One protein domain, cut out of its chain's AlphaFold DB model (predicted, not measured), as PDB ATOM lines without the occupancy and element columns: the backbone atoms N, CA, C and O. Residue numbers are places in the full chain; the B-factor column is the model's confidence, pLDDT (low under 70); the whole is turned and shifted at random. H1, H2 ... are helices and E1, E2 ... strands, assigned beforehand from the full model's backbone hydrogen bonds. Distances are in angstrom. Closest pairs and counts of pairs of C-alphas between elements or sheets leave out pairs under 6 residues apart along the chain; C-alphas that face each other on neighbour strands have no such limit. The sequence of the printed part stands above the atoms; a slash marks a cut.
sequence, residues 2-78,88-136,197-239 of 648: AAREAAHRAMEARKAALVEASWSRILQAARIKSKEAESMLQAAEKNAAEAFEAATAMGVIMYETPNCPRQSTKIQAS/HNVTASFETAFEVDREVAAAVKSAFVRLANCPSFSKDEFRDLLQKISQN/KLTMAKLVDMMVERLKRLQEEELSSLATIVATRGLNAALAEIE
ATOM      1  N   ALA A   2      -5.952 -12.552 -26.216       84.38
ATOM      2  CA  ALA A   2      -6.152 -13.462 -27.356       84.38
ATOM      3  C   ALA A   2      -5.551 -13.039 -28.714       84.38
ATOM      4  O   ALA A   2      -4.722 -13.763 -29.242       84.38
ATOM      5  N   ALA A   3      -5.868 -11.859 -29.265       81.94
ATOM      6  CA  ALA A   3      -5.339 -11.439 -30.576       81.94
ATOM      7  C   ALA A   3      -3.793 -11.455 -30.687       81.94
ATOM      8  O   ALA A   3      -3.251 -11.763 -31.744       81.94
ATOM      9  N   ARG A   4      -3.051 -11.189 -29.597       81.62
ATOM     10  CA  ARG A   4      -1.575 -11.302 -29.592       81.62
ATOM     11  C   ARG A   4      -1.093 -12.753 -29.541       81.62
ATOM     12  O   ARG A   4      -0.021 -13.053 -30.053       81.62
ATOM     13  N   GLU A   5      -1.868 -13.626 -28.912       87.94
ATOM     14  CA  GLU A   5      -1.596 -15.058 -28.796       87.94
ATOM     15  C   GLU A   5      -1.902 -15.778 -30.114       87.94
ATOM     16  O   GLU A   5      -1.062 -16.524 -30.603       87.94
ATOM     17  N   ALA A   6      -3.028 -15.457 -30.759       87.06
ATOM     18  CA  ALA A   6      -3.364 -15.926 -32.102       87.06
ATOM     19  C   ALA A   6      -2.300 -15.493 -33.128       87.06
ATOM     20  O   ALA A   6      -1.800 -16.326 -33.882       87.06
ATOM     21  N   ALA A   7      -1.852 -14.230 -33.078       85.75
ATOM     22  CA  ALA A   7      -0.728 -13.756 -33.890       85.75
ATOM     23  C   ALA A   7       0.579 -14.536 -33.628       85.75
ATOM     24  O   ALA A   7       1.326 -14.810 -34.566       85.75
ATOM     25  N   HIS A   8       0.866 -14.913 -32.374       86.81
ATOM     26  CA  HIS A   8       2.043 -15.723 -32.028       86.81
ATOM     27  C   HIS A   8       1.929 -17.154 -32.560       86.81
ATOM     28  O   HIS A   8       2.838 -17.631 -33.233       86.81
ATOM     29  N   ARG A   9       0.779 -17.798 -32.338       89.56
ATOM     30  CA  ARG A   9       0.464 -19.146 -32.821       89.56
ATOM     31  C   ARG A   9       0.578 -19.238 -34.343       89.56
ATOM     32  O   ARG A   9       1.165 -20.185 -34.849       89.56
ATOM     33  N   ALA A  10       0.094 -18.228 -35.063       88.69
ATOM     34  CA  ALA A  10       0.196 -18.154 -36.517       88.69
ATOM     35  C   ALA A  10       1.631 -17.859 -37.012       88.69
ATOM     36  O   ALA A  10       2.057 -18.433 -38.014       88.69
ATOM     37  N   MET A  11       2.428 -17.055 -36.288       86.88
ATOM     38  CA  MET A  11       3.876 -16.932 -36.548       86.88
ATOM     39  C   MET A  11       4.613 -18.269 -36.361       86.88
ATOM     40  O   MET A  11       5.421 -18.645 -37.212       86.88
ATOM     41  N   GLU A  12       4.338 -18.998 -35.277       87.94
ATOM     42  CA  GLU A  12       4.977 -20.287 -34.985       87.94
ATOM     43  C   GLU A  12       4.550 -21.378 -35.971       87.94
ATOM     44  O   GLU A  12       5.413 -22.077 -36.502       87.94
ATOM     45  N   ALA A  13       3.259 -21.475 -36.299       90.94
ATOM     46  CA  ALA A  13       2.753 -22.418 -37.293       90.94
ATOM     47  C   ALA A  13       3.318 -22.128 -38.697       90.94
ATOM     48  O   ALA A  13       3.746 -23.054 -39.389       90.94
ATOM     49  N   ARG A  14       3.446 -20.852 -39.099       88.94
ATOM     50  CA  ARG A  14       4.119 -20.496 -40.360       88.94
ATOM     51  C   ARG A  14       5.613 -20.829 -40.340       88.94
ATOM     52  O   ARG A  14       6.117 -21.313 -41.352       88.94
ATOM     53  N   LYS A  15       6.330 -20.628 -39.222       89.19
ATOM     54  CA  LYS A  15       7.739 -21.061 -39.120       89.19
ATOM     55  C   LYS A  15       7.864 -22.589 -39.161       89.19
ATOM     56  O   LYS A  15       8.770 -23.079 -39.827       89.19
ATOM     57  N   ALA A  16       6.945 -23.334 -38.544       90.81
ATOM     58  CA  ALA A  16       6.901 -24.793 -38.643       90.81
ATOM     59  C   ALA A  16       6.694 -25.261 -40.096       90.81
ATOM     60  O   ALA A  16       7.489 -26.053 -40.592       90.81
ATOM     61  N   ALA A  17       5.719 -24.699 -40.821       92.19
ATOM     62  CA  ALA A  17       5.508 -25.004 -42.241       92.19
ATOM     63  C   ALA A  17       6.752 -24.708 -43.103       92.19
ATOM     64  O   ALA A  17       7.123 -25.519 -43.949       92.19
ATOM     65  N   LEU A  18       7.456 -23.596 -42.851       90.81
ATOM     66  CA  LEU A  18       8.721 -23.286 -43.532       90.81
ATOM     67  C   LEU A  18       9.850 -24.274 -43.179       90.81
ATOM     68  O   LEU A  18      10.649 -24.609 -44.053       90.81
ATOM     69  N   VAL A  19       9.910 -24.776 -41.939       92.62
ATOM     70  CA  VAL A  19      10.861 -25.826 -41.529       92.62
ATOM     71  C   VAL A  19      10.572 -27.146 -42.249       92.62
ATOM     72  O   VAL A  19      11.505 -27.755 -42.770       92.62
ATOM     73  N   GLU A  20       9.306 -27.559 -42.370       93.06
ATOM     74  CA  GLU A  20       8.946 -28.750 -43.155       93.06
ATOM     75  C   GLU A  20       9.230 -28.566 -44.653       93.06
ATOM     76  O   GLU A  20       9.754 -29.466 -45.306       93.06
ATOM     77  N   ALA A  21       8.957 -27.378 -45.203       91.25
ATOM     78  CA  ALA A  21       9.224 -27.063 -46.606       91.25
ATOM     79  C   ALA A  21      10.730 -27.003 -46.912       91.25
ATOM     80  O   ALA A  21      11.152 -27.265 -48.041       91.25
ATOM     81  N   SER A  22      11.551 -26.651 -45.920       91.56
ATOM     82  CA  SER A  22      13.009 -26.756 -45.974       91.56
ATOM     83  C   SER A  22      13.467 -28.214 -45.918       91.56
ATOM     84  O   SER A  22      14.181 -28.673 -46.809       91.56
ATOM     85  N   TRP A  23      12.986 -28.976 -44.931       93.00
ATOM     86  CA  TRP A  23      13.331 -30.386 -44.739       93.00
ATOM     87  C   TRP A  23      12.989 -31.242 -45.967       93.00
ATOM     88  O   TRP A  23      13.843 -31.980 -46.459       93.00
ATOM     89  N   SER A  24      11.797 -31.073 -46.542       91.25
ATOM     90  CA  SER A  24      11.387 -31.773 -47.765       91.25
ATOM     91  C   SER A  24      12.270 -31.427 -48.973       91.25
ATOM     92  O   SER A  24      12.632 -32.325 -49.733       91.25
ATOM     93  N   ARG A  25      12.714 -30.168 -49.130       90.56
ATOM     94  CA  ARG A  25      13.684 -29.793 -50.182       90.56
ATOM     95  C   ARG A  25      15.092 -30.339 -49.911       90.56
ATOM     96  O   ARG A  25      15.768 -30.741 -50.853       90.56
ATOM     97  N   ILE A  26      15.527 -30.420 -48.651       91.25
ATOM     98  CA  ILE A  26      16.795 -31.064 -48.257       91.25
ATOM     99  C   ILE A  26      16.782 -32.559 -48.616       91.25
ATOM    100  O   ILE A  26      17.740 -33.060 -49.208       91.25
ATOM    101  N   LEU A  27      15.686 -33.266 -48.322       90.44
ATOM    102  CA  LEU A  27      15.515 -34.669 -48.711       90.44
ATOM    103  C   LEU A  27      15.463 -34.832 -50.237       90.44
ATOM    104  O   LEU A  27      16.159 -35.690 -50.783       90.44
ATOM    105  N   GLN A  28      14.736 -33.958 -50.941       89.19
ATOM    106  CA  GLN A  28      14.690 -33.940 -52.406       89.19
ATOM    107  C   GLN A  28      16.082 -33.721 -53.029       89.19
ATOM    108  O   GLN A  28      16.411 -34.381 -54.017       89.19
ATOM    109  N   ALA A  29      16.934 -32.877 -52.431       88.06
ATOM    110  CA  ALA A  29      18.322 -32.685 -52.861       88.06
ATOM    111  C   ALA A  29      19.136 -33.978 -52.729       88.06
ATOM    112  O   ALA A  29      19.808 -34.388 -53.676       88.06
ATOM    113  N   ALA A  30      19.002 -34.665 -51.591       87.31
ATOM    114  CA  ALA A  30      19.574 -35.990 -51.336       87.31
ATOM    115  C   ALA A  30      18.898 -37.130 -52.127       87.31
ATOM    116  O   ALA A  30      19.289 -38.289 -51.987       87.31
ATOM    117  N   ARG A  31      17.920 -36.809 -52.991       87.69
ATOM    118  CA  ARG A  31      17.118 -37.739 -53.808       87.69
ATOM    119  C   ARG A  31      16.276 -38.728 -52.987       87.69
ATOM    120  O   ARG A  31      15.804 -39.730 -53.523       87.69
ATOM    121  N   ILE A  32      16.048 -38.411 -51.714       88.25
ATOM    122  CA  ILE A  32      15.249 -39.177 -50.755       88.25
ATOM    123  C   ILE A  32      13.769 -38.834 -50.962       88.25
ATOM    124  O   ILE A  32      13.387 -37.665 -50.923       88.25
ATOM    125  N   LYS A  33      12.919 -39.847 -51.164       86.62
ATOM    126  CA  LYS A  33      11.469 -39.688 -51.389       86.62
ATOM    127  C   LYS A  33      10.666 -40.066 -50.138       86.62
ATOM    128  O   LYS A  33       9.975 -41.085 -50.120       86.62
ATOM    129  N   SER A  34      10.772 -39.260 -49.080       85.69
ATOM    130  CA  SER A  34      10.050 -39.512 -47.825       85.69
ATOM    131  C   SER A  34       8.601 -39.016 -47.877       85.69
ATOM    132  O   SER A  34       8.327 -37.822 -47.754       85.69
ATOM    133  N   LYS A  35       7.660 -39.962 -47.969       87.81
ATOM    134  CA  LYS A  35       6.217 -39.692 -47.841       87.81
ATOM    135  C   LYS A  35       5.826 -39.173 -46.447       87.81
ATOM    136  O   LYS A  35       4.838 -38.457 -46.327       87.81
ATOM    137  N   GLU A  36       6.592 -39.514 -45.403       88.75
ATOM    138  CA  GLU A  36       6.403 -38.976 -44.043       88.75
ATOM    139  C   GLU A  36       6.671 -37.462 -44.035       88.75
ATOM    140  O   GLU A  36       5.851 -36.700 -43.533       88.75
ATOM    141  N   ALA A  37       7.757 -37.007 -44.675       88.00
ATOM    142  CA  ALA A  37       8.081 -35.583 -44.786       88.00
ATOM    143  C   ALA A  37       7.064 -34.802 -45.641       88.00
ATOM    144  O   ALA A  37       6.633 -33.722 -45.240       88.00
ATOM    145  N   GLU A  38       6.616 -35.364 -46.770       89.25
ATOM    146  CA  GLU A  38       5.549 -34.766 -47.593       89.25
ATOM    147  C   GLU A  38       4.223 -34.642 -46.817       89.25
ATOM    148  O   GLU A  38       3.530 -33.629 -46.923       89.25
ATOM    149  N   SER A  39       3.885 -35.637 -45.988       93.06
ATOM    150  CA  SER A  39       2.693 -35.608 -45.133       93.06
ATOM    151  C   SER A  39       2.815 -34.599 -43.983       93.06
ATOM    152  O   SER A  39       1.878 -33.833 -43.751       93.06
ATOM    153  N   MET A  40       3.974 -34.532 -43.312       89.62
ATOM    154  CA  MET A  40       4.249 -33.527 -42.275       89.62
ATOM    155  C   MET A  40       4.197 -32.103 -42.836       89.62
ATOM    156  O   MET A  40       3.614 -31.230 -42.194       89.62
ATOM    157  N   LEU A  41       4.720 -31.873 -44.046       92.00
ATOM    158  CA  LEU A  41       4.610 -30.590 -44.744       92.00
ATOM    159  C   LEU A  41       3.145 -30.193 -44.960       92.00
ATOM    160  O   LEU A  41       2.737 -29.131 -44.500       92.00
ATOM    161  N   GLN A  42       2.330 -31.064 -45.561       93.50
ATOM    162  CA  GLN A  42       0.907 -30.772 -45.782       93.50
ATOM    163  C   GLN A  42       0.129 -30.555 -44.473       93.50
ATOM    164  O   GLN A  42      -0.820 -29.771 -44.441       93.50
ATOM    165  N   ALA A  43       0.498 -31.243 -43.389       94.94
ATOM    166  CA  ALA A  43      -0.097 -31.034 -42.070       94.94
ATOM    167  C   ALA A  43       0.318 -29.680 -41.460       94.94
ATOM    168  O   ALA A  43      -0.525 -28.972 -40.909       94.94
ATOM    169  N   ALA A  44       1.589 -29.292 -41.595       93.00
ATOM    170  CA  ALA A  44       2.100 -28.012 -41.118       93.00
ATOM    171  C   ALA A  44       1.550 -26.823 -41.927       93.00
ATOM    172  O   ALA A  44       1.208 -25.803 -41.336       93.00
ATOM    173  N   GLU A  45       1.392 -26.959 -43.246       92.12
ATOM    174  CA  GLU A  45       0.744 -25.959 -44.108       92.12
ATOM    175  C   GLU A  45      -0.732 -25.749 -43.733       92.12
ATOM    176  O   GLU A  45      -1.175 -24.605 -43.623       92.12
ATOM    177  N   LYS A  46      -1.477 -26.828 -43.455       95.19
ATOM    178  CA  LYS A  46      -2.871 -26.751 -42.974       95.19
ATOM    179  C   LYS A  46      -2.975 -26.087 -41.600       95.19
ATOM    180  O   LYS A  46      -3.771 -25.171 -41.441       95.19
ATOM    181  N   ASN A  47      -2.140 -26.492 -40.641       94.56
ATOM    182  CA  ASN A  47      -2.067 -25.884 -39.305       94.56
ATOM    183  C   ASN A  47      -1.676 -24.394 -39.381       94.56
ATOM    184  O   ASN A  47      -2.249 -23.558 -38.687       94.56
ATOM    185  N   ALA A  48      -0.755 -24.030 -40.281       91.31
ATOM    186  CA  ALA A  48      -0.451 -22.632 -40.556       91.31
ATOM    187  C   ALA A  48      -1.692 -21.887 -41.066       91.31
ATOM    188  O   ALA A  48      -2.040 -20.864 -40.482       91.31
ATOM    189  N   ALA A  49      -2.376 -22.397 -42.097       91.06
ATOM    190  CA  ALA A  49      -3.586 -21.780 -42.649       91.06
ATOM    191  C   ALA A  49      -4.703 -21.616 -41.598       91.06
ATOM    192  O   ALA A  49      -5.234 -20.519 -41.454       91.06
ATOM    193  N   GLU A  50      -4.981 -22.653 -40.803       93.94
ATOM    194  CA  GLU A  50      -5.925 -22.620 -39.674       93.94
ATOM    195  C   GLU A  50      -5.538 -21.540 -38.647       93.94
ATOM    196  O   GLU A  50      -6.377 -20.762 -38.194       93.94
ATOM    197  N   ALA A  51      -4.249 -21.425 -38.311       91.94
ATOM    198  CA  ALA A  51      -3.767 -20.401 -37.394       91.94
ATOM    199  C   ALA A  51      -3.853 -18.978 -37.988       91.94
ATOM    200  O   ALA A  51      -4.180 -18.044 -37.255       91.94
ATOM    201  N   PHE A  52      -3.612 -18.794 -39.296       88.25
ATOM    202  CA  PHE A  52      -3.858 -17.524 -39.995       88.25
ATOM    203  C   PHE A  52      -5.350 -17.161 -39.996       88.25
ATOM    204  O   PHE A  52      -5.684 -16.001 -39.755       88.25
ATOM    205  N   GLU A  53      -6.246 -18.122 -40.222       90.19
ATOM    206  CA  GLU A  53      -7.697 -17.913 -40.179       90.19
ATOM    207  C   GLU A  53      -8.154 -17.521 -38.767       90.19
ATOM    208  O   GLU A  53      -8.797 -16.486 -38.590       90.19
ATOM    209  N   ALA A  54      -7.717 -18.254 -37.738       90.00
ATOM    210  CA  ALA A  54      -7.996 -17.935 -36.337       90.00
ATOM    211  C   ALA A  54      -7.434 -16.563 -35.911       90.00
ATOM    212  O   ALA A  54      -8.076 -15.831 -35.156       90.00
ATOM    213  N   ALA A  55      -6.256 -16.172 -36.409       88.62
ATOM    214  CA  ALA A  55      -5.702 -14.836 -36.190       88.62
ATOM    215  C   ALA A  55      -6.515 -13.750 -36.920       88.62
ATOM    216  O   ALA A  55      -6.817 -12.710 -36.330       88.62
ATOM    217  N   THR A  56      -6.947 -14.013 -38.155       85.56
ATOM    218  CA  THR A  56      -7.781 -13.104 -38.958       85.56
ATOM    219  C   THR A  56      -9.151 -12.888 -38.307       85.56
ATOM    220  O   THR A  56      -9.591 -11.746 -38.175       85.56
ATOM    221  N   ALA A  57      -9.782 -13.948 -37.792       89.50
ATOM    222  CA  ALA A  57     -11.024 -13.880 -37.019       89.50
ATOM    223  C   ALA A  57     -10.884 -13.057 -35.719       89.50
ATOM    224  O   ALA A  57     -11.844 -12.440 -35.263       89.50
ATOM    225  N   MET A  58      -9.677 -12.992 -35.144       84.88
ATOM    226  CA  MET A  58      -9.329 -12.121 -34.011       84.88
ATOM    227  C   MET A  58      -8.899 -10.697 -34.427       84.88
ATOM    228  O   MET A  58      -8.413  -9.933 -33.588       84.88
ATOM    229  N   GLY A  59      -9.064 -10.322 -35.701       79.38
ATOM    230  CA  GLY A  59      -8.727  -8.996 -36.230       79.38
ATOM    231  C   GLY A  59      -7.232  -8.760 -36.472       79.38
ATOM    232  O   GLY A  59      -6.801  -7.609 -36.544       79.38
ATOM    233  N   VAL A  60      -6.418  -9.816 -36.572       78.56
ATOM    234  CA  VAL A  60      -4.980  -9.705 -36.862       78.56
ATOM    235  C   VAL A  60      -4.751  -9.722 -38.373       78.56
ATOM    236  O   VAL A  60      -4.880 -10.757 -39.019       78.56
ATOM    237  N   ILE A  61      -4.347  -8.583 -38.939       77.25
ATOM    238  CA  ILE A  61      -3.947  -8.489 -40.348       77.25
ATOM    239  C   ILE A  61      -2.484  -8.929 -40.492       77.25
ATOM    240  O   ILE A  61      -1.569  -8.265 -39.996       77.25
ATOM    241  N   MET A  62      -2.264 -10.051 -41.181       70.06
ATOM    242  CA  MET A  62      -0.947 -10.653 -41.411       70.06
ATOM    243  C   MET A  62      -0.580 -10.538 -42.898       70.06
ATOM    244  O   MET A  62      -1.332 -10.988 -43.756       70.06
ATOM    245  N   TYR A  63       0.567  -9.928 -43.212       65.44
ATOM    246  CA  TYR A  63       0.991  -9.689 -44.597       65.44
ATOM    247  C   TYR A  63       1.972 -10.760 -45.087       65.44
ATOM    248  O   TYR A  63       3.086 -10.875 -44.569       65.44
ATOM    249  N   GLU A  64       1.602 -11.495 -46.138       54.75
ATOM    250  CA  GLU A  64       2.509 -12.389 -46.867       54.75
ATOM    251  C   GLU A  64       3.398 -11.585 -47.835       54.75
ATOM    252  O   GLU A  64       3.230 -11.590 -49.049       54.75
ATOM    253  N   THR A  65       4.350 -10.834 -47.279       49.47
ATOM    254  CA  THR A  65       5.324 -10.047 -48.051       49.47
ATOM    255  C   THR A  65       6.711 -10.693 -47.987       49.47
ATOM    256  O   THR A  65       7.346 -10.618 -46.932       49.47
ATOM    257  N   PRO A  66       7.236 -11.275 -49.084       46.09
ATOM    258  CA  PRO A  66       8.482 -12.050 -49.063       46.09
ATOM    259  C   PRO A  66       9.768 -11.208 -48.960       46.09
ATOM    260  O   PRO A  66      10.857 -11.769 -49.034       46.09
ATOM    261  N   ASN A  67       9.684  -9.876 -48.832       39.97
ATOM    262  CA  ASN A  67      10.865  -9.006 -48.845       39.97
ATOM    263  C   ASN A  67      10.669  -7.674 -48.080       39.97
ATOM    264  O   ASN A  67      10.751  -6.587 -48.650       39.97
ATOM    265  N   CYS A  68      10.379  -7.751 -46.774       39.72
ATOM    266  CA  CYS A  68      10.241  -6.580 -45.895       39.72
ATOM    267  C   CYS A  68      11.430  -6.452 -44.916       39.72
ATOM    268  O   CYS A  68      11.769  -7.426 -44.240       39.72
ATOM    269  N   PRO A  69      12.058  -5.266 -44.763       38.78
ATOM    270  CA  PRO A  69      13.270  -5.105 -43.957       38.78
ATOM    271  C   PRO A  69      12.983  -5.112 -42.443       38.78
ATOM    272  O   PRO A  69      12.786  -4.054 -41.844       38.78
ATOM    273  N   ARG A  70      12.964  -6.314 -41.837       40.62
ATOM    274  CA  ARG A  70      12.960  -6.626 -40.383       40.62
ATOM    275  C   ARG A  70      12.337  -5.546 -39.473       40.62
ATOM    276  O   ARG A  70      12.975  -5.063 -38.533       40.62
ATOM    277  N   GLN A  71      11.077  -5.180 -39.716       39.09
ATOM    278  CA  GLN A  71      10.361  -4.248 -38.842       39.09
ATOM    279  C   GLN A  71       9.828  -4.980 -37.609       39.09
ATOM    280  O   GLN A  71       8.886  -5.763 -37.686       39.09
ATOM    281  N   SER A  72      10.431  -4.709 -36.448       34.28
ATOM    282  CA  SER A  72       9.984  -5.251 -35.162       34.28
ATOM    283  C   SER A  72       8.503  -4.956 -34.916       34.28
ATOM    284  O   SER A  72       8.120  -3.786 -34.969       34.28
ATOM    285  N   THR A  73       7.730  -6.000 -34.593       37.41
ATOM    286  CA  THR A  73       6.275  -6.029 -34.360       37.41
ATOM    287  C   THR A  73       5.705  -4.692 -33.881       37.41
ATOM    288  O   THR A  73       5.781  -4.356 -32.695       37.41
ATOM    289  N   LYS A  74       5.145  -3.912 -34.811       37.81
ATOM    290  CA  LYS A  74       4.640  -2.565 -34.541       37.81
ATOM    291  C   LYS A  74       3.119  -2.596 -34.536       37.81
ATOM    292  O   LYS A  74       2.483  -2.587 -35.581       37.81
ATOM    293  N   ILE A  75       2.548  -2.600 -33.335       44.09
ATOM    294  CA  ILE A  75       1.109  -2.403 -33.145       44.09
ATOM    295  C   ILE A  75       0.773  -0.978 -33.605       44.09
ATOM    296  O   ILE A  75       1.271  -0.013 -33.020       44.09
ATOM    297  N   GLN A  76      -0.057  -0.839 -34.638       35.81
ATOM    298  CA  GLN A  76      -0.630   0.447 -35.031       35.81
ATOM    299  C   GLN A  76      -2.051   0.543 -34.481       35.81
ATOM    300  O   GLN A  76      -2.998   0.007 -35.046       35.81
ATOM    301  N   ALA A  77      -2.199   1.273 -33.376       37.81
ATOM    302  CA  ALA A  77      -3.498   1.751 -32.926       37.81
ATOM    303  C   ALA A  77      -3.915   2.959 -33.786       37.81
ATOM    304  O   ALA A  77      -3.669   4.110 -33.426       37.81
ATOM    305  N   SER A  78      -4.504   2.697 -34.953       39.47
ATOM    306  CA  SER A  78      -5.098   3.723 -35.814       39.47
ATOM    307  C   SER A  78      -6.450   4.170 -35.253       39.47
ATOM    308  O   SER A  78      -7.498   3.700 -35.690       39.47
ATOM    309  N   HIS A  88      -7.597  -3.514 -33.090       45.25
ATOM    310  CA  HIS A  88      -6.198  -3.274 -32.734       45.25
ATOM    311  C   HIS A  88      -5.246  -4.017 -33.684       45.25
ATOM    312  O   HIS A  88      -4.796  -5.120 -33.374       45.25
ATOM    313  N   ASN A  89      -4.899  -3.401 -34.814       49.91
ATOM    314  CA  ASN A  89      -4.000  -3.990 -35.810       49.91
ATOM    315  C   ASN A  89      -2.592  -4.281 -35.237       49.91
ATOM    316  O   ASN A  89      -1.794  -3.377 -34.959       49.91
ATOM    317  N   VAL A  90      -2.277  -5.573 -35.075       47.31
ATOM    318  CA  VAL A  90      -0.966  -6.084 -34.635       47.31
ATOM    319  C   VAL A  90      -0.168  -6.551 -35.853       47.31
ATOM    320  O   VAL A  90      -0.240  -7.712 -36.245       47.31
ATOM    321  N   THR A  91       0.621  -5.657 -36.448       45.97
ATOM    322  CA  THR A  91       1.483  -6.008 -37.586       45.97
ATOM    323  C   THR A  91       2.750  -6.729 -37.118       45.97
ATOM    324  O   THR A  91       3.507  -6.205 -36.293       45.97
ATOM    325  N   ALA A  92       3.014  -7.912 -37.678       47.06
ATOM    326  CA  ALA A  92       4.220  -8.707 -37.454       47.06
ATOM    327  C   ALA A  92       4.867  -9.120 -38.789       47.06
ATOM    328  O   ALA A  92       4.169  -9.318 -39.780       47.06
ATOM    329  N   SER A  93       6.198  -9.246 -38.804       51.28
ATOM    330  CA  SER A  93       6.982  -9.724 -39.951       51.28
ATOM    331  C   SER A  93       7.554 -11.115 -39.677       51.28
ATOM    332  O   SER A  93       8.093 -11.343 -38.593       51.28
ATOM    333  N   PHE A  94       7.502 -11.997 -40.669       58.59
ATOM    334  CA  PHE A  94       7.993 -13.376 -40.590       58.59
ATOM    335  C   PHE A  94       9.449 -13.473 -41.065       58.59
ATOM    336  O   PHE A  94       9.917 -12.630 -41.831       58.59
ATOM    337  N   GLU A  95      10.153 -14.511 -40.619       65.12
ATOM    338  CA  GLU A  95      11.469 -14.884 -41.149       65.12
ATOM    339  C   GLU A  95      11.309 -15.391 -42.600       65.12
ATOM    340  O   GLU A  95      10.325 -16.070 -42.911       65.12
ATOM    341  N   THR A  96      12.238 -15.069 -43.507       75.19
ATOM    342  CA  THR A  96      12.128 -15.514 -44.910       75.19
ATOM    343  C   THR A  96      12.404 -17.015 -45.058       75.19
ATOM    344  O   THR A  96      13.112 -17.612 -44.245       75.19
ATOM    345  N   ALA A  97      11.903 -17.633 -46.136       80.19
ATOM    346  CA  ALA A  97      12.175 -19.042 -46.436       80.19
ATOM    347  C   ALA A  97      13.686 -19.344 -46.488       80.19
ATOM    348  O   ALA A  97      14.127 -20.320 -45.895       80.19
ATOM    349  N   PHE A  98      14.481 -18.452 -47.089       80.81
ATOM    350  CA  PHE A  98      15.943 -18.553 -47.151       80.81
ATOM    351  C   PHE A  98      16.628 -18.460 -45.772       80.81
ATOM    352  O   PHE A  98      17.616 -19.146 -45.507       80.81
ATOM    353  N   GLU A  99      16.119 -17.620 -44.867       84.62
ATOM    354  CA  GLU A  99      16.651 -17.526 -43.502       84.62
ATOM    355  C   GLU A  99      16.336 -18.791 -42.690       84.62
ATOM    356  O   GLU A  99      17.227 -19.293 -42.000       84.62
ATOM    357  N   VAL A 100      15.128 -19.352 -42.846       87.56
ATOM    358  CA  VAL A 100      14.753 -20.657 -42.274       87.56
ATOM    359  C   VAL A 100      15.564 -21.795 -42.901       87.56
ATOM    360  O   VAL A 100      16.043 -22.656 -42.172       87.56
ATOM    361  N   ASP A 101      15.814 -21.779 -44.211       88.38
ATOM    362  CA  ASP A 101      16.661 -22.767 -44.894       88.38
ATOM    363  C   ASP A 101      18.080 -22.799 -44.327       88.38
ATOM    364  O   ASP A 101      18.633 -23.867 -44.065       88.38
ATOM    365  N   ARG A 102      18.660 -21.622 -44.075       87.56
ATOM    366  CA  ARG A 102      19.967 -21.493 -43.427       87.56
ATOM    367  C   ARG A 102      19.947 -22.022 -41.987       87.56
ATOM    368  O   ARG A 102      20.917 -22.663 -41.584       87.56
ATOM    369  N   GLU A 103      18.882 -21.772 -41.218       89.12
ATOM    370  CA  GLU A 103      18.711 -22.344 -39.872       89.12
ATOM    371  C   GLU A 103      18.602 -23.877 -39.916       89.12
ATOM    372  O   GLU A 103      19.358 -24.559 -39.228       89.12
ATOM    373  N   VAL A 104      17.719 -24.432 -40.752       91.25
ATOM    374  CA  VAL A 104      17.504 -25.883 -40.875       91.25
ATOM    375  C   VAL A 104      18.766 -26.578 -41.386       91.25
ATOM    376  O   VAL A 104      19.168 -27.592 -40.826       91.25
ATOM    377  N   ALA A 105      19.467 -26.013 -42.370       89.31
ATOM    378  CA  ALA A 105      20.739 -26.553 -42.844       89.31
ATOM    379  C   ALA A 105      21.836 -26.552 -41.762       89.31
ATOM    380  O   ALA A 105      22.604 -27.513 -41.657       89.31
ATOM    381  N   ALA A 106      21.910 -25.507 -40.931       88.69
ATOM    382  CA  ALA A 106      22.809 -25.476 -39.777       88.69
ATOM    383  C   ALA A 106      22.378 -26.475 -38.685       88.69
ATOM    384  O   ALA A 106      23.228 -27.117 -38.059       88.69
ATOM    385  N   ALA A 107      21.070 -26.663 -38.488       91.38
ATOM    386  CA  ALA A 107      20.530 -27.610 -37.522       91.38
ATOM    387  C   ALA A 107      20.784 -29.063 -37.943       91.38
ATOM    388  O   ALA A 107      21.210 -29.859 -37.115       91.38
ATOM    389  N   VAL A 108      20.630 -29.390 -39.230       90.69
ATOM    390  CA  VAL A 108      20.964 -30.701 -39.810       90.69
ATOM    391  C   VAL A 108      22.464 -30.992 -39.684       90.69
ATOM    392  O   VAL A 108      22.830 -32.082 -39.250       90.69
ATOM    393  N   LYS A 109      23.349 -30.019 -39.955       89.25
ATOM    394  CA  LYS A 109      24.796 -30.162 -39.690       89.25
ATOM    395  C   LYS A 109      25.085 -30.469 -38.214       89.25
ATOM    396  O   LYS A 109      25.814 -31.409 -37.911       89.25
ATOM    397  N   SER A 110      24.481 -29.710 -37.300       88.31
ATOM    398  CA  SER A 110      24.643 -29.904 -35.851       88.31
ATOM    399  C   SER A 110      24.067 -31.245 -35.378       88.31
ATOM    400  O   SER A 110      24.629 -31.890 -34.495       88.31
ATOM    401  N   ALA A 111      22.969 -31.694 -35.990       89.56
ATOM    402  CA  ALA A 111      22.337 -32.977 -35.718       89.56
ATOM    403  C   ALA A 111      23.212 -34.150 -36.178       89.56
ATOM    404  O   ALA A 111      23.352 -35.110 -35.428       89.56
ATOM    405  N   PHE A 112      23.873 -34.050 -37.337       86.25
ATOM    406  CA  PHE A 112      24.868 -35.037 -37.768       86.25
ATOM    407  C   PHE A 112      26.057 -35.125 -36.802       86.25
ATOM    408  O   PHE A 112      26.405 -36.224 -36.383       86.25
ATOM    409  N   VAL A 113      26.634 -33.994 -36.373       85.31
ATOM    410  CA  VAL A 113      27.737 -33.995 -35.386       85.31
ATOM    411  C   VAL A 113      27.299 -34.631 -34.060       85.31
ATOM    412  O   VAL A 113      28.027 -35.446 -33.495       85.31
ATOM    413  N   ARG A 114      26.084 -34.333 -33.580       86.44
ATOM    414  CA  ARG A 114      25.519 -35.000 -32.395       86.44
ATOM    415  C   ARG A 114      25.306 -36.498 -32.616       86.44
ATOM    416  O   ARG A 114      25.609 -37.267 -31.718       86.44
ATOM    417  N   LEU A 115      24.825 -36.912 -33.789       83.12
ATOM    418  CA  LEU A 115      24.549 -38.315 -34.113       83.12
ATOM    419  C   LEU A 115      25.829 -39.159 -34.228       83.12
ATOM    420  O   LEU A 115      25.831 -40.296 -33.767       83.12
ATOM    421  N   ALA A 116      26.926 -38.595 -34.749       80.31
ATOM    422  CA  ALA A 116      28.249 -39.227 -34.713       80.31
ATOM    423  C   ALA A 116      28.737 -39.462 -33.271       80.31
ATOM    424  O   ALA A 116      29.273 -40.522 -32.959       80.31
ATOM    425  N   ASN A 117      28.484 -38.499 -32.380       81.19
ATOM    426  CA  ASN A 117      28.869 -38.561 -30.967       81.19
ATOM    427  C   ASN A 117      27.875 -39.343 -30.078       81.19
ATOM    428  O   ASN A 117      28.113 -39.483 -28.880       81.19
ATOM    429  N   CYS A 118      26.763 -39.858 -30.619       70.88
ATOM    430  CA  CYS A 118      25.809 -40.670 -29.861       70.88
ATOM    431  C   CYS A 118      26.309 -42.124 -29.737       70.88
ATOM    432  O   CYS A 118      26.444 -42.798 -30.760       70.88
ATOM    433  N   PRO A 119      26.505 -42.674 -28.520       64.00
ATOM    434  CA  PRO A 119      26.849 -44.088 -28.344       64.00
ATOM    435  C   PRO A 119      25.667 -45.031 -28.629       64.00
ATOM    436  O   PRO A 119      25.875 -46.198 -28.937       64.00
ATOM    437  N   SER A 120      24.429 -44.532 -28.568       64.81
ATOM    438  CA  SER A 120      23.194 -45.316 -28.721       64.81
ATOM    439  C   SER A 120      22.690 -45.447 -30.169       64.81
ATOM    440  O   SER A 120      21.506 -45.712 -30.374       64.81
ATOM    441  N   PHE A 121      23.528 -45.182 -31.177       69.00
ATOM    442  CA  PHE A 121      23.152 -45.254 -32.594       69.00
ATOM    443  C   PHE A 121      24.058 -46.245 -33.333       69.00
ATOM    444  O   PHE A 121      25.172 -45.911 -33.727       69.00
ATOM    445  N   SER A 122      23.569 -47.475 -33.499       61.34
ATOM    446  CA  SER A 122      24.320 -48.644 -33.982       61.34
ATOM    447  C   SER A 122      24.480 -48.694 -35.510       61.34
ATOM    448  O   SER A 122      24.188 -49.711 -36.136       61.34
ATOM    449  N   LYS A 123      24.892 -47.576 -36.117       68.75
ATOM    450  CA  LYS A 123      25.235 -47.463 -37.543       68.75
ATOM    451  C   LYS A 123      26.692 -47.032 -37.659       68.75
ATOM    452  O   LYS A 123      26.998 -45.864 -37.900       68.75
ATOM    453  N   ASP A 124      27.595 -47.957 -37.357       70.75
ATOM    454  CA  ASP A 124      29.005 -47.627 -37.136       70.75
ATOM    455  C   ASP A 124      29.718 -47.214 -38.421       70.75
ATOM    456  O   ASP A 124      30.466 -46.242 -38.396       70.75
ATOM    457  N   GLU A 125      29.389 -47.830 -39.559       71.94
ATOM    458  CA  GLU A 125      29.878 -47.414 -40.882       71.94
ATOM    459  C   GLU A 125      29.496 -45.957 -41.200       71.94
ATOM    460  O   GLU A 125      30.311 -45.180 -41.706       71.94
ATOM    461  N   PHE A 126      28.280 -45.551 -40.821       77.50
ATOM    462  CA  PHE A 126      27.817 -44.174 -40.938       77.50
ATOM    463  C   PHE A 126      28.491 -43.213 -39.936       77.50
ATOM    464  O   PHE A 126      28.803 -42.074 -40.302       77.50
ATOM    465  N   ARG A 127      28.773 -43.643 -38.694       75.62
ATOM    466  CA  ARG A 127      29.572 -42.845 -37.736       75.62
ATOM    467  C   ARG A 127      30.987 -42.616 -38.273       75.62
ATOM    468  O   ARG A 127      31.455 -41.478 -38.284       75.62
ATOM    469  N   ASP A 128      31.606 -43.659 -38.821       75.50
ATOM    470  CA  ASP A 128      32.891 -43.625 -39.524       75.50
ATOM    471  C   ASP A 128      32.871 -42.655 -40.719       75.50
ATOM    472  O   ASP A 128      33.809 -41.880 -40.916       75.50
ATOM    473  N   LEU A 129      31.800 -42.671 -41.523       77.81
ATOM    474  CA  LEU A 129      31.616 -41.767 -42.662       77.81
ATOM    475  C   LEU A 129      31.522 -40.303 -42.212       77.81
ATOM    476  O   LEU A 129      32.229 -39.452 -42.756       77.81
ATOM    477  N   LEU A 130      30.708 -40.000 -41.194       77.88
ATOM    478  CA  LEU A 130      30.637 -38.656 -40.612       77.88
ATOM    479  C   LEU A 130      31.978 -38.215 -40.018       77.88
ATOM    480  O   LEU A 130      32.364 -37.058 -40.193       77.88
ATOM    481  N   GLN A 131      32.712 -39.120 -39.366       74.69
ATOM    482  CA  GLN A 131      34.025 -38.809 -38.811       74.69
ATOM    483  C   GLN A 131      35.015 -38.446 -39.930       74.69
ATOM    484  O   GLN A 131      35.620 -37.375 -39.875       74.69
ATOM    485  N   LYS A 132      35.103 -39.256 -40.993       75.44
ATOM    486  CA  LYS A 132      35.956 -39.012 -42.178       75.44
ATOM    487  C   LYS A 132      35.582 -37.724 -42.923       75.44
ATOM    488  O   LYS A 132      36.460 -37.028 -43.428       75.44
ATOM    489  N   ILE A 133      34.295 -37.368 -42.951       68.62
ATOM    490  CA  ILE A 133      33.809 -36.075 -43.459       68.62
ATOM    491  C   ILE A 133      34.277 -34.924 -42.549       68.62
ATOM    492  O   ILE A 133      34.805 -33.932 -43.044       68.62
ATOM    493  N   SER A 134      34.139 -35.059 -41.226       65.56
ATOM    494  CA  SER A 134      34.538 -34.024 -40.256       65.56
ATOM    495  C   SER A 134      36.053 -33.801 -40.161       65.56
ATOM    496  O   SER A 134      36.491 -32.712 -39.800       65.56
ATOM    497  N   GLN A 135      36.856 -34.806 -40.531       63.69
ATOM    498  CA  GLN A 135      38.322 -34.755 -40.547       63.69
ATOM    499  C   GLN A 135      38.906 -33.879 -41.672       63.69
ATOM    500  O   GLN A 135      40.111 -33.639 -41.668       63.69
ATOM    501  N   ASN A 136      38.082 -33.349 -42.590       53.28
ATOM    502  CA  ASN A 136      38.498 -32.370 -43.604       53.28
ATOM    503  C   ASN A 136      37.881 -30.968 -43.383       53.28
ATOM    504  O   ASN A 136      37.005 -30.558 -44.149       53.28
ATOM    505  N   LYS A 197      18.767 -19.343 -29.568       61.88
ATOM    506  CA  LYS A 197      19.564 -20.543 -29.239       61.88
ATOM    507  C   LYS A 197      18.675 -21.685 -28.707       61.88
ATOM    508  O   LYS A 197      18.924 -22.837 -29.046       61.88
ATOM    509  N   LEU A 198      17.618 -21.401 -27.935       59.78
ATOM    510  CA  LEU A 198      16.685 -22.423 -27.430       59.78
ATOM    511  C   LEU A 198      15.729 -22.957 -28.512       59.78
ATOM    512  O   LEU A 198      15.432 -24.151 -28.519       59.78
ATOM    513  N   THR A 199      15.281 -22.129 -29.462       79.81
ATOM    514  CA  THR A 199      14.565 -22.619 -30.655       79.81
ATOM    515  C   THR A 199      15.482 -23.432 -31.564       79.81
ATOM    516  O   THR A 199      15.054 -24.459 -32.084       79.81
ATOM    517  N   MET A 200      16.754 -23.041 -31.689       84.62
ATOM    518  CA  MET A 200      17.754 -23.789 -32.450       84.62
ATOM    519  C   MET A 200      18.058 -25.147 -31.807       84.62
ATOM    520  O   MET A 200      18.089 -26.146 -32.512       84.62
ATOM    521  N   ALA A 201      18.204 -25.225 -30.480       87.75
ATOM    522  CA  ALA A 201      18.392 -26.494 -29.771       87.75
ATOM    523  C   ALA A 201      17.241 -27.478 -30.055       87.75
ATOM    524  O   ALA A 201      17.492 -28.582 -30.535       87.75
ATOM    525  N   LYS A 202      15.987 -27.025 -29.898       90.19
ATOM    526  CA  LYS A 202      14.782 -27.806 -30.240       90.19
ATOM    527  C   LYS A 202      14.755 -28.247 -31.708       90.19
ATOM    528  O   LYS A 202      14.344 -29.368 -31.999       90.19
ATOM    529  N   LEU A 203      15.187 -27.384 -32.632       90.75
ATOM    530  CA  LEU A 203      15.284 -27.718 -34.054       90.75
ATOM    531  C   LEU A 203      16.362 -28.786 -34.306       90.75
ATOM    532  O   LEU A 203      16.126 -29.714 -35.071       90.75
ATOM    533  N   VAL A 204      17.512 -28.713 -33.630       91.19
ATOM    534  CA  VAL A 204      18.550 -29.754 -33.705       91.19
ATOM    535  C   VAL A 204      18.051 -31.074 -33.113       91.19
ATOM    536  O   VAL A 204      18.270 -32.108 -33.733       91.19
ATOM    537  N   ASP A 205      17.350 -31.071 -31.975       91.88
ATOM    538  CA  ASP A 205      16.753 -32.287 -31.393       91.88
ATOM    539  C   ASP A 205      15.748 -32.941 -32.358       91.88
ATOM    540  O   ASP A 205      15.810 -34.146 -32.609       91.88
ATOM    541  N   MET A 206      14.878 -32.131 -32.971       90.75
ATOM    542  CA  MET A 206      13.933 -32.567 -34.002       90.75
ATOM    543  C   MET A 206      14.648 -33.161 -35.227       90.75
ATOM    544  O   MET A 206      14.217 -34.188 -35.753       90.75
ATOM    545  N   MET A 207      15.750 -32.552 -35.676       93.12
ATOM    546  CA  MET A 207      16.534 -33.066 -36.802       93.12
ATOM    547  C   MET A 207      17.313 -34.337 -36.434       93.12
ATOM    548  O   MET A 207      17.370 -35.247 -37.253       93.12
ATOM    549  N   VAL A 208      17.833 -34.475 -35.207       89.44
ATOM    550  CA  VAL A 208      18.439 -35.734 -34.721       89.44
ATOM    551  C   VAL A 208      17.417 -36.872 -34.765       89.44
ATOM    552  O   VAL A 208      17.729 -37.953 -35.260       89.44
ATOM    553  N   GLU A 209      16.193 -36.638 -34.292       90.06
ATOM    554  CA  GLU A 209      15.123 -37.643 -34.317       90.06
ATOM    555  C   GLU A 209      14.707 -38.027 -35.748       90.06
ATOM    556  O   GLU A 209      14.512 -39.206 -36.038       90.06
ATOM    557  N   ARG A 210      14.661 -37.066 -36.679       88.19
ATOM    558  CA  ARG A 210      14.405 -37.342 -38.106       88.19
ATOM    559  C   ARG A 210      15.528 -38.139 -38.760       88.19
ATOM    560  O   ARG A 210      15.249 -39.088 -39.483       88.19
ATOM    561  N   LEU A 211      16.788 -37.801 -38.481       88.88
ATOM    562  CA  LEU A 211      17.941 -38.530 -39.013       88.88
ATOM    563  C   LEU A 211      17.969 -39.988 -38.524       88.88
ATOM    564  O   LEU A 211      18.255 -40.879 -39.316       88.88
ATOM    565  N   LYS A 212      17.590 -40.274 -37.270       86.44
ATOM    566  CA  LYS A 212      17.489 -41.666 -36.782       86.44
ATOM    567  C   LYS A 212      16.513 -42.534 -37.588       86.44
ATOM    568  O   LYS A 212      16.740 -43.736 -37.693       86.44
ATOM    569  N   ARG A 213      15.438 -41.940 -38.125       86.06
ATOM    570  CA  ARG A 213      14.379 -42.635 -38.884       86.06
ATOM    571  C   ARG A 213      14.760 -42.939 -40.333       86.06
ATOM    572  O   ARG A 213      14.160 -43.824 -40.935       86.06
ATOM    573  N   LEU A 214      15.742 -42.227 -40.885       84.94
ATOM    574  CA  LEU A 214      16.235 -42.460 -42.241       84.94
ATOM    575  C   LEU A 214      17.028 -43.774 -42.338       84.94
ATOM    576  O   LEU A 214      17.728 -44.196 -41.406       84.94
ATOM    577  N   GLN A 215      16.960 -44.409 -43.504       84.25
ATOM    578  CA  GLN A 215      17.759 -45.589 -43.835       84.25
ATOM    579  C   GLN A 215      19.252 -45.232 -43.955       84.25
ATOM    580  O   GLN A 215      19.626 -44.068 -44.079       84.25
ATOM    581  N   GLU A 216      20.136 -46.232 -43.877       83.81
ATOM    582  CA  GLU A 216      21.600 -46.039 -43.969       83.81
ATOM    583  C   GLU A 216      22.021 -45.365 -45.289       83.81
ATOM    584  O   GLU A 216      22.823 -44.432 -45.291       83.81
ATOM    585  N   GLU A 217      21.401 -45.769 -46.400       84.31
ATOM    586  CA  GLU A 217      21.647 -45.217 -47.740       84.31
ATOM    587  C   GLU A 217      21.152 -43.768 -47.875       84.31
ATOM    588  O   GLU A 217      21.803 -42.915 -48.481       84.31
ATOM    589  N   GLU A 218      20.006 -43.462 -47.263       87.88
ATOM    590  CA  GLU A 218      19.424 -42.117 -47.223       87.88
ATOM    591  C   GLU A 218      20.310 -41.174 -46.396       87.88
ATOM    592  O   GLU A 218      20.647 -40.073 -46.841       87.88
ATOM    593  N   LEU A 219      20.765 -41.635 -45.227       87.56
ATOM    594  CA  LEU A 219      21.729 -40.928 -44.385       87.56
ATOM    595  C   LEU A 219      23.061 -40.697 -45.099       87.56
ATOM    596  O   LEU A 219      23.584 -39.585 -45.059       87.56
ATOM    597  N   SER A 220      23.582 -41.711 -45.787       86.31
ATOM    598  CA  SER A 220      24.845 -41.631 -46.523       86.31
ATOM    599  C   SER A 220      24.750 -40.688 -47.726       86.31
ATOM    600  O   SER A 220      25.659 -39.883 -47.947       86.31
ATOM    601  N   SER A 221      23.626 -40.689 -48.453       88.38
ATOM    602  CA  SER A 221      23.338 -39.712 -49.515       88.38
ATOM    603  C   SER A 221      23.285 -38.281 -48.964       88.38
ATOM    604  O   SER A 221      23.963 -37.380 -49.471       88.38
ATOM    605  N   LEU A 222      22.539 -38.064 -47.875       89.69
ATOM    606  CA  LEU A 222      22.382 -36.744 -47.265       89.69
ATOM    607  C   LEU A 222      23.707 -36.219 -46.681       89.69
ATOM    608  O   LEU A 222      24.074 -35.073 -46.951       89.69
ATOM    609  N   ALA A 223      24.468 -37.053 -45.968       86.56
ATOM    610  CA  ALA A 223      25.803 -36.715 -45.470       86.56
ATOM    611  C   ALA A 223      26.783 -36.404 -46.615       86.56
ATOM    612  O   ALA A 223      27.529 -35.424 -46.542       86.56
ATOM    613  N   THR A 224      26.723 -37.157 -47.720       85.31
ATOM    614  CA  THR A 224      27.523 -36.882 -48.924       85.31
ATOM    615  C   THR A 224      27.205 -35.504 -49.509       85.31
ATOM    616  O   THR A 224      28.126 -34.784 -49.895       85.31
ATOM    617  N   ILE A 225      25.940 -35.066 -49.539       87.19
ATOM    618  CA  ILE A 225      25.592 -33.708 -49.998       87.19
ATOM    619  C   ILE A 225      26.033 -32.630 -49.004       87.19
ATOM    620  O   ILE A 225      26.564 -31.602 -49.436       87.19
ATOM    621  N   VAL A 226      25.881 -32.861 -47.693       85.19
ATOM    622  CA  VAL A 226      26.394 -31.957 -46.647       85.19
ATOM    623  C   VAL A 226      27.896 -31.713 -46.819       85.19
ATOM    624  O   VAL A 226      28.324 -30.565 -46.696       85.19
ATOM    625  N   ALA A 227      28.661 -32.760 -47.146       79.88
ATOM    626  CA  ALA A 227      30.106 -32.709 -47.352       79.88
ATOM    627  C   ALA A 227      30.533 -32.107 -48.705       79.88
ATOM    628  O   ALA A 227      31.444 -31.287 -48.751       79.88
ATOM    629  N   THR A 228      29.905 -32.518 -49.814       79.75
ATOM    630  CA  THR A 228      30.429 -32.260 -51.176       79.75
ATOM    631  C   THR A 228      29.837 -31.043 -51.887       79.75
ATOM    632  O   THR A 228      30.481 -30.491 -52.777       79.75
ATOM    633  N   ARG A 229      28.615 -30.626 -51.530       69.25
ATOM    634  CA  ARG A 229      27.929 -29.454 -52.115       69.25
ATOM    635  C   ARG A 229      27.578 -28.390 -51.078       69.25
ATOM    636  O   ARG A 229      27.589 -27.205 -51.390       69.25
ATOM    637  N   GLY A 230      27.252 -28.815 -49.857       79.38
ATOM    638  CA  GLY A 230      26.648 -27.966 -48.839       79.38
ATOM    639  C   GLY A 230      25.156 -27.730 -49.109       79.38
ATOM    640  O   GLY A 230      24.749 -27.354 -50.207       79.38
ATOM    641  N   LEU A 231      24.330 -27.929 -48.079       81.00
ATOM    642  CA  LEU A 231      22.864 -27.908 -48.194       81.00
ATOM    643  C   LEU A 231      22.317 -26.624 -48.840       81.00
ATOM    644  O   LEU A 231      21.487 -26.711 -49.736       81.00
ATOM    645  N   ASN A 232      22.823 -25.446 -48.460       79.69
ATOM    646  CA  ASN A 232      22.333 -24.163 -48.982       79.69
ATOM    647  C   ASN A 232      22.530 -24.018 -50.504       79.69
ATOM    648  O   ASN A 232      21.705 -23.397 -51.166       79.69
ATOM    649  N   ALA A 233      23.601 -24.592 -51.067       78.56
ATOM    650  CA  ALA A 233      23.828 -24.579 -52.511       78.56
ATOM    651  C   ALA A 233      22.891 -25.562 -53.227       78.56
ATOM    652  O   ALA A 233      22.297 -25.216 -54.243       78.56
ATOM    653  N   ALA A 234      22.687 -26.753 -52.657       72.75
ATOM    654  CA  ALA A 234      21.762 -27.746 -53.202       72.75
ATOM    655  C   ALA A 234      20.286 -27.288 -53.141       72.75
ATOM    656  O   ALA A 234      19.513 -27.572 -54.054       72.75
ATOM    657  N   LEU A 235      19.902 -26.522 -52.113       74.56
ATOM    658  CA  LEU A 235      18.588 -25.874 -52.029       74.56
ATOM    659  C   LEU A 235      18.396 -24.822 -53.133       74.56
ATOM    660  O   LEU A 235      17.345 -24.804 -53.773       74.56
ATOM    661  N   ALA A 236      19.423 -24.014 -53.413       74.62
ATOM    662  CA  ALA A 236      19.400 -23.065 -54.525       74.62
ATOM    663  C   ALA A 236      19.362 -23.769 -55.900       74.62
ATOM    664  O   ALA A 236      18.664 -23.299 -56.798       74.62
ATOM    665  N   GLU A 237      20.053 -24.904 -56.081       71.81
ATOM    666  CA  GLU A 237      19.947 -25.725 -57.302       71.81
ATOM    667  C   GLU A 237      18.494 -26.193 -57.542       71.81
ATOM    668  O   GLU A 237      18.008 -26.113 -58.671       71.81
ATOM    669  N   ILE A 238      17.769 -26.608 -56.492       66.25
ATOM    670  CA  ILE A 238      16.352 -27.007 -56.598       66.25
ATOM    671  C   ILE A 238      15.456 -25.822 -56.954       66.25
ATOM    672  O   ILE A 238      14.625 -25.950 -57.852       66.25
ATOM    673  N   GLU A 239      15.621 -24.682 -56.282       63.78
ATOM    674  CA  GLU A 239      14.832 -23.471 -56.532       63.78
ATOM    675  C   GLU A 239      14.942 -23.039 -58.004       63.78
ATOM    676  O   GLU A 239      13.935 -22.980 -58.709       63.78
TER     677      GLU A 239
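This is residues 2 to 78, 88 to 136 and 197 to 239 of the 648 residues of an uncharacterized protein of Eucalyptus grandis (UniProt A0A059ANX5). A long helical hairpin, H1 and H2, makes much of the length of a rod; a head of five shorter helices, H3 to H7, sits at one end of it, where H3 and H7 pack on the later part of H1. A small two-stranded sheet, E1 and E2, lies at the other end, near the first residues of H1. The 169 printed residues are mostly helix by class, in the order H1 H2 E1 E2 H3 H4 H5 H6 H7; the sheet, E1 - E2, is antiparallel and the helix packing is mostly crossed. The whole is only just compact, close to loose, with a radius of gyration of the C-alphas of 18.2 A and spans of 61 by 28 by 27 A.

Look first at E1, residues 74 to 76, and E2, residues 89 to 91: they are antiparallel, with N 74 and O 91 3.2 A apart and N 76 and O 89 3.1 A apart, within hydrogen-bond range. H1, residues 2 to 29, comes nearest E2 with the C-alphas of Arg 4 and Val 90, 7.3 A apart. H1 and H2, residues 35 to 57, form a helical hairpin: they touch, closest at the C-alphas of Ala 13 and Ala 48, 4.6 A, with a shallow tilt of 22 degrees, opposite ways. H3, residues 97 to 116, is the hub, touching four helices. With residues 97 to 104 alone it touches H1 at a steep tilt of 65 degrees, closest at the C-alphas of Ser 22 and Asp 101, 5.5 A. It touches H5, residues 197 to 213, at Ala 107 and Val 204, their closest C-alphas, 4.8 A. With residues 112 to 116 alone it touches H4, residues 124 to 134, closest at the C-alphas of Ala 116 and Arg 127, 4.9 A. H4 touches H6, residues 216 to 228, at a shallow tilt of 6 degrees, the same way, closest at the C-alphas of Ile 133 and Ala 227, 6.3 A. H7, residues 231 to 239, touches H3 at Ala 105 and Leu 231, their closest C-alphas, 5.9 A, and H1 about perpendicular at 90 degrees, closest at the C-alphas of Ala 29 and Ala 234, 6.0 A. H2 and H3 are apart. Each O i to N i+4 pair is within hydrogen-bond range in H1, H2, H3, H4, H6 and H7; in H5 12 of 13 are.

Find C-alpha 2 at (-6.152, -13.462, -27.356); from there H1 runs 40.2 A to C-alpha 29 at (18.322, -32.685, -52.861). H2 is 32.9 A long, H3 28.3 A and H5 24.7 A. H7 ends at C-alpha 239, at (14.832, -23.471, -56.532).

The two C-alphas farthest apart are those of Ser 78 and Glu 125, 62.2 A. Residues 79 to 87 and 137 to 196 are not printed; the gaps between C-alphas across these cuts are 7.7 A and 26.5 A. The link from H2 to E1, 16 residues, is long. The mean pLDDT of the printed part is 78.5, and 38 residues are under 70, among them residues 63 to 78 and 88 to 95.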